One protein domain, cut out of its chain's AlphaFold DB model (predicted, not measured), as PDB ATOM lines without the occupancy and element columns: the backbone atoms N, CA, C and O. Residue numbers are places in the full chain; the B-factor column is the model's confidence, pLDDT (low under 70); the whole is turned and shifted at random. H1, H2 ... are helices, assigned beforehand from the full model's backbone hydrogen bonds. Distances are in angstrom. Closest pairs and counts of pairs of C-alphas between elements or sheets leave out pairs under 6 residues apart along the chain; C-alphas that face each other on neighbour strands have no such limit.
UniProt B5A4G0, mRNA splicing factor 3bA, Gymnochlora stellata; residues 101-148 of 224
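AT A GLANCE: This is residues 101 to 148 of the 224 residues of the protein "mRNA splicing factor 3bA" of Gymnochlora stellata (UniProt B5A4G0). With little regular structure, the chain makes an open, thin arch: two short helices, H1 then H2, stand apart at one end, and the long tail of residues 128 to 148 reaches to the other end, where residues 133 to 148 stand free. The 48 printed residues are all helix by class, with 15 in named elements and no named strand. The whole is extended, with a radius of gyration of the C-alphas of 15.4 A and spans of 39 by 21 by 12 A, only just flat.

IN THESE COORDINATES: H1, residues 108 to 112, begins at C-alpha 108 (113.261, 145.550, 131.089) and is 6.7 A long. H2, residues 118 to 127, is 14.1 A long and ends at C-alpha 127 (96.365, 146.378, 125.253).

HOW THE PARTS SIT: H1 and H2 are apart, with no C-alpha of the one within 8 A of the other. A tight link of 5 residues joins them. In both helices every O i to N i+4 pair is within hydrogen-bond range.

THE WHOLE: The two farthest C-alphas, of Lys 113 and Gly 138, are 42.0 A apart. The printed part has no cut. Residues 101 to 103 and 105 to 116 have pLDDT under 70.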
ATOM      1  N   LEU A 101     108.862 137.178 132.219       67.50
ATOM      2  CA  LEU A 101     109.033 138.563 131.778       67.50
ATOM      3  C   LEU A 101     109.596 138.675 130.351       67.50
ATOM      4  O   LEU A 101     109.119 139.495 129.571       67.50
ATOM      5  N   SER A 102     110.556 137.816 129.989       67.00
ATOM      6  CA  SER A 102     111.117 137.763 128.630       67.00
ATOM      7  C   SER A 102     110.108 137.281 127.581       67.00
ATOM      8  O   SER A 102     110.182 137.685 126.425       67.00
ATOM      9  N   VAL A 103     109.153 136.433 127.977       69.00
ATOM     10  CA  VAL A 103     108.095 135.911 127.094       69.00
ATOM     11  C   VAL A 103     106.994 136.946 126.886       69.00
ATOM     12  O   VAL A 103     106.417 137.032 125.809       69.00
ATOM     13  N   LEU A 104     106.722 137.742 127.915       71.50
ATOM     14  CA  LEU A 104     105.724 138.806 127.891       71.50
ATOM     15  C   LEU A 104     106.262 140.112 127.280       71.50
ATOM     16  O   LEU A 104     105.553 141.113 127.290       71.50
ATOM     17  N   HIS A 105     107.487 140.102 126.736       68.75
ATOM     18  CA  HIS A 105     108.137 141.262 126.116       68.75
ATOM     19  C   HIS A 105     108.042 142.534 126.977       68.75
ATOM     20  O   HIS A 105     107.871 143.629 126.450       68.75
ATOM     21  N   PHE A 106     108.120 142.401 128.308       66.50
ATOM     22  CA  PHE A 106     108.167 143.576 129.172       66.50
ATOM     23  C   PHE A 106     109.456 144.339 128.899       66.50
ATOM     24  O   PHE A 106     110.543 143.750 128.940       66.50
ATOM     25  N   ASP A 107     109.345 145.649 128.695       61.97
ATOM     26  CA  ASP A 107     110.518 146.500 128.610       61.97
ATOM     27  C   ASP A 107     111.269 146.451 129.937       61.97
ATOM     28  O   ASP A 107     110.887 147.027 130.955       61.97
ATOM     29  N   THR A 108     112.387 145.731 129.923       59.06
ATOM     30  CA  THR A 108     113.261 145.550 131.089       59.06
ATOM     31  C   THR A 108     113.814 146.875 131.624       59.06
ATOM     32  O   THR A 108     114.261 146.943 132.767       59.06
ATOM     33  N   GLN A 109     113.748 147.944 130.825       58.00
ATOM     34  CA  GLN A 109     114.073 149.307 131.235       58.00
ATOM     35  C   GLN A 109     113.084 149.864 132.270       58.00
ATOM     36  O   GLN A 109     113.496 150.604 133.159       58.00
ATOM     37  N   ILE A 110     111.809 149.467 132.203       60.09
ATOM     38  CA  ILE A 110     110.764 149.862 133.158       60.09
ATOM     39  C   ILE A 110     111.051 149.251 134.541       60.09
ATOM     40  O   ILE A 110     110.935 149.928 135.558       60.09
ATOM     41  N   LEU A 111     111.532 148.001 134.584       57.53
ATOM     42  CA  LEU A 111     111.901 147.309 135.829       57.53
ATOM     43  C   LEU A 111     113.112 147.942 136.535       57.53
ATOM     44  O   LEU A 111     113.174 147.951 137.761       57.53
ATOM     45  N   LYS A 112     114.067 148.496 135.777       64.56
ATOM     46  CA  LYS A 112     115.278 149.136 136.325       64.56
ATOM     47  C   LYS A 112     115.010 150.495 136.982       64.56
ATOM     48  O   LYS A 112     115.815 150.931 137.794       64.56
ATOM     49  N   LYS A 113     113.897 151.162 136.649       63.88
ATOM     50  CA  LYS A 113     113.554 152.505 137.153       63.88
ATOM     51  C   LYS A 113     112.880 152.502 138.535       63.88
ATOM     52  O   LYS A 113     112.599 153.568 139.072       63.88
ATOM     53  N   GLY A 114     112.623 151.333 139.129       62.84
ATOM     54  CA  GLY A 114     112.161 151.181 140.519       62.84
ATOM     55  C   GLY A 114     110.722 151.635 140.813       62.84
ATOM     56  O   GLY A 114     110.161 151.232 141.828       62.84
ATOM     57  N   LYS A 115     110.091 152.420 139.932       67.19
ATOM     58  CA  LYS A 115     108.683 152.825 140.023       67.19
ATOM     59  C   LYS A 115     107.988 152.608 138.684       67.19
ATOM     60  O   LYS A 115     108.428 153.127 137.661       67.19
ATOM     61  N   ILE A 116     106.898 151.846 138.712       68.19
ATOM     62  CA  ILE A 116     106.006 151.629 137.571       68.19
ATOM     63  C   ILE A 116     104.665 152.259 137.925       68.19
ATOM     64  O   ILE A 116     104.094 151.943 138.971       68.19
ATOM     65  N   ASN A 117     104.147 153.126 137.061       79.19
ATOM     66  CA  ASN A 117     102.801 153.659 137.227       79.19
ATOM     67  C   ASN A 117     101.781 152.533 137.021       79.19
ATOM     68  O   ASN A 117     101.721 151.911 135.958       79.19
ATOM     69  N   PHE A 118     100.957 152.266 138.037       81.69
ATOM     70  CA  PHE A 118      99.980 151.173 137.989       81.69
ATOM     71  C   PHE A 118      98.959 151.346 136.854       81.69
ATOM     72  O   PHE A 118      98.547 150.366 136.233       81.69
ATOM     73  N   SER A 119      98.577 152.590 136.549       84.38
ATOM     74  CA  SER A 119      97.685 152.927 135.433       84.38
ATOM     75  C   SER A 119      98.256 152.491 134.080       84.38
ATOM     76  O   SER A 119      97.546 151.883 133.281       84.38
ATOM     77  N   GLU A 120      99.543 152.737 133.856       79.44
ATOM     78  CA  GLU A 120     100.256 152.421 132.618       79.44
ATOM     79  C   GLU A 120     100.475 150.914 132.461       79.44
ATOM     80  O   GLU A 120     100.179 150.349 131.409       79.44
ATOM     81  N   LEU A 121     100.867 150.223 133.536       78.75
ATOM     82  CA  LEU A 121     100.973 148.761 133.535       78.75
ATOM     83  C   LEU A 121      99.617 148.096 133.274       78.75
ATOM     84  O   LEU A 121      99.532 147.139 132.506       78.75
ATOM     85  N   LYS A 122      98.540 148.615 133.873       83.69
ATOM     86  CA  LYS A 122      97.175 148.134 133.632       83.69
ATOM     87  C   LYS A 122      96.751 148.359 132.183       83.69
ATOM     88  O   LYS A 122      96.119 147.474 131.609       83.69
ATOM     89  N   HIS A 123      97.079 149.512 131.600       83.00
ATOM     90  CA  HIS A 123      96.823 149.785 130.188       83.00
ATOM     91  C   HIS A 123      97.588 148.799 129.301       83.00
ATOM     92  O   HIS A 123      96.978 148.139 128.468       83.00
ATOM     93  N   MET A 124      98.884 148.613 129.550       77.06
ATOM     94  CA  MET A 124      99.737 147.707 128.783       77.06
ATOM     95  C   MET A 124      99.286 146.240 128.876       77.06
ATOM     96  O   MET A 124      99.240 145.538 127.871       77.06
ATOM     97  N   MET A 125      98.886 145.779 130.065       78.69
ATOM     98  CA  MET A 125      98.336 144.431 130.265       78.69
ATOM     99  C   MET A 125      96.995 144.223 129.555       78.69
ATOM    100  O   MET A 125      96.666 143.096 129.197       78.69
ATOM    101  N   LYS A 126      96.207 145.287 129.370       82.38
ATOM    102  CA  LYS A 126      94.940 145.232 128.628       82.38
ATOM    103  C   LYS A 126      95.142 145.340 127.120       82.38
ATOM    104  O   LYS A 126      94.413 144.692 126.377       82.38
ATOM    105  N   SER A 127      96.088 146.164 126.674       82.75
ATOM    106  CA  SER A 127      96.365 146.378 125.253       82.75
ATOM    107  C   SER A 127      97.081 145.182 124.632       82.75
ATOM    108  O   SER A 127      96.791 144.809 123.496       82.75
ATOM    109  N   ASN A 128      97.995 144.550 125.372       77.62
ATOM    110  CA  ASN A 128      98.787 143.446 124.850       77.62
ATOM    111  C   ASN A 128      98.062 142.112 125.042       77.62
ATOM    112  O   ASN A 128      97.919 141.599 126.150       77.62
ATOM    113  N   SER A 129      97.662 141.502 123.929       75.81
ATOM    114  CA  SER A 129      97.182 140.121 123.913       75.81
ATOM    115  C   SER A 129      98.363 139.155 123.814       75.81
ATOM    116  O   SER A 129      98.990 139.020 122.763       75.81
ATOM    117  N   TYR A 130      98.673 138.454 124.904       74.88
ATOM    118  CA  TYR A 130      99.772 137.488 124.943       74.88
ATOM    119  C   TYR A 130      99.309 136.091 124.523       74.88
ATOM    120  O   TYR A 130      98.510 135.451 125.207       74.88
ATOM    121  N   LYS A 131      99.866 135.562 123.428       75.25
ATOM    122  CA  LYS A 131      99.652 134.163 123.033       75.25
ATOM    123  C   LYS A 131     100.693 133.262 123.690       75.25
ATOM    124  O   LYS A 131     101.758 132.998 123.129       75.25
ATOM    125  N   LEU A 132     100.374 132.781 124.887       78.06
ATOM    126  CA  LEU A 132     101.191 131.786 125.576       78.06
ATOM    127  C   LEU A 132     101.062 130.418 124.900       78.06
ATOM    128  O   LEU A 132      99.997 130.031 124.417       78.06
ATOM    129  N   ARG A 133     102.163 129.663 124.883       77.38
ATOM    130  CA  ARG A 133     102.142 128.248 124.501       77.38
ATOM    131  C   ARG A 133     101.728 127.431 125.713       77.38
ATOM    132  O   ARG A 133     102.572 127.064 126.525       77.38
ATOM    133  N   LEU A 134     100.427 127.220 125.847       84.44
ATOM    134  CA  LEU A 134      99.864 126.361 126.879       84.44
ATOM    135  C   LEU A 134      99.927 124.897 126.436       84.44
ATOM    136  O   LEU A 134     100.032 124.604 125.244       84.44
ATOM    137  N   LEU A 135      99.905 123.994 127.411       89.19
ATOM    138  CA  LEU A 135      99.769 122.563 127.162       89.19
ATOM    139  C   LEU A 135      98.306 122.237 126.859       89.19
ATOM    140  O   LEU A 135      97.402 122.775 127.500       89.19
ATOM    141  N   ASP A 136      98.088 121.331 125.910       90.81
ATOM    142  CA  ASP A 136      96.747 120.836 125.609       90.81
ATOM    143  C   ASP A 136      96.266 119.837 126.670       90.81
ATOM    144  O   ASP A 136      97.043 119.276 127.451       90.81
ATOM    145  N   PHE A 137      94.963 119.554 126.666       93.31
ATOM    146  CA  PHE A 137      94.385 118.534 127.536       93.31
ATOM    147  C   PHE A 137      95.075 117.173 127.340       93.31
ATOM    148  O   PHE A 137      95.150 116.647 126.231       93.31
ATOM    149  N   GLY A 138      95.547 116.583 128.440       91.31
ATOM    150  CA  GLY A 138      96.246 115.296 128.431       91.31
ATOM    151  C   GLY A 138      97.743 115.381 128.133       91.31
ATOM    152  O   GLY A 138      98.423 114.357 128.202       91.31
ATOM    153  N   GLN A 139      98.278 116.568 127.841       90.69
ATOM    154  CA  GLN A 139      99.721 116.772 127.779       90.69
ATOM    155  C   GLN A 139     100.289 116.975 129.184       90.69
ATOM    156  O   GLN A 139      99.738 117.706 130.007       90.69
ATOM    157  N   PHE A 140     101.429 116.340 129.442       89.38
ATOM    158  CA  PHE A 140     102.163 116.472 130.693       89.38
ATOM    159  C   PHE A 140     103.442 117.260 130.485       89.38
ATOM    160  O   PHE A 140     104.067 117.189 129.424       89.38
ATOM    161  N   TYR A 141     103.876 117.942 131.541       89.00
ATOM    162  CA  TYR A 141     105.243 118.422 131.584       89.00
ATOM    163  C   TYR A 141     106.196 117.220 131.662       89.00
ATOM    164  O   TYR A 141     106.026 116.296 132.461       89.00
ATOM    165  N   GLU A 142     107.211 117.226 130.811       86.38
ATOM    166  CA  GLU A 142     108.336 116.299 130.870       86.38
ATOM    167  C   GLU A 142     109.601 117.134 131.028       86.38
ATOM    168  O   GLU A 142     109.699 118.212 130.446       86.38
ATOM    169  N   GLU A 143     110.598 116.618 131.746       83.75
ATOM    170  CA  GLU A 143     111.879 117.308 131.974       83.75
ATOM    171  C   GLU A 143     112.538 117.798 130.663       83.75
ATOM    172  O   GLU A 143     113.228 118.817 130.631       83.75
ATOM    173  N   SER A 144     112.284 117.096 129.554       83.19
ATOM    174  CA  SER A 144     112.817 117.399 128.223       83.19
ATOM    175  C   SER A 144     111.909 118.280 127.352       83.19
ATOM    176  O   SER A 144     112.275 118.576 126.213       83.19
ATOM    177  N   LEU A 145     110.719 118.668 127.822       84.38
ATOM    178  CA  LEU A 145     109.700 119.328 126.997       84.38
ATOM    179  C   LEU A 145     110.170 120.688 126.467       84.38
ATOM    180  O   LEU A 145     109.925 121.011 125.310       84.38
ATOM    181  N   GLU A 146     110.934 121.434 127.263       78.94
ATOM    182  CA  GLU A 146     111.502 122.737 126.884       78.94
ATOM    183  C   GLU A 146     112.488 122.656 125.710       78.94
ATOM    184  O   GLU A 146     112.654 123.619 124.959       78.94
ATOM    185  N   TYR A 147     113.125 121.498 125.526       78.75
ATOM    186  CA  TYR A 147     114.093 121.259 124.456       78.75
ATOM    187  C   TYR A 147     113.452 120.678 123.195       78.75
ATOM    188  O   TYR A 147     114.120 120.598 122.160       78.75
ATOM    189  N   LYS A 148     112.171 120.275 123.246       80.00
ATOM    190  CA  LYS A 148     111.466 119.775 122.062       80.00
ATOM    191  C   LYS A 148     111.382 120.900 121.032       80.00
ATOM    192  O   LYS A 148     110.739 121.930 121.233       80.00
TER     193      LYS A 148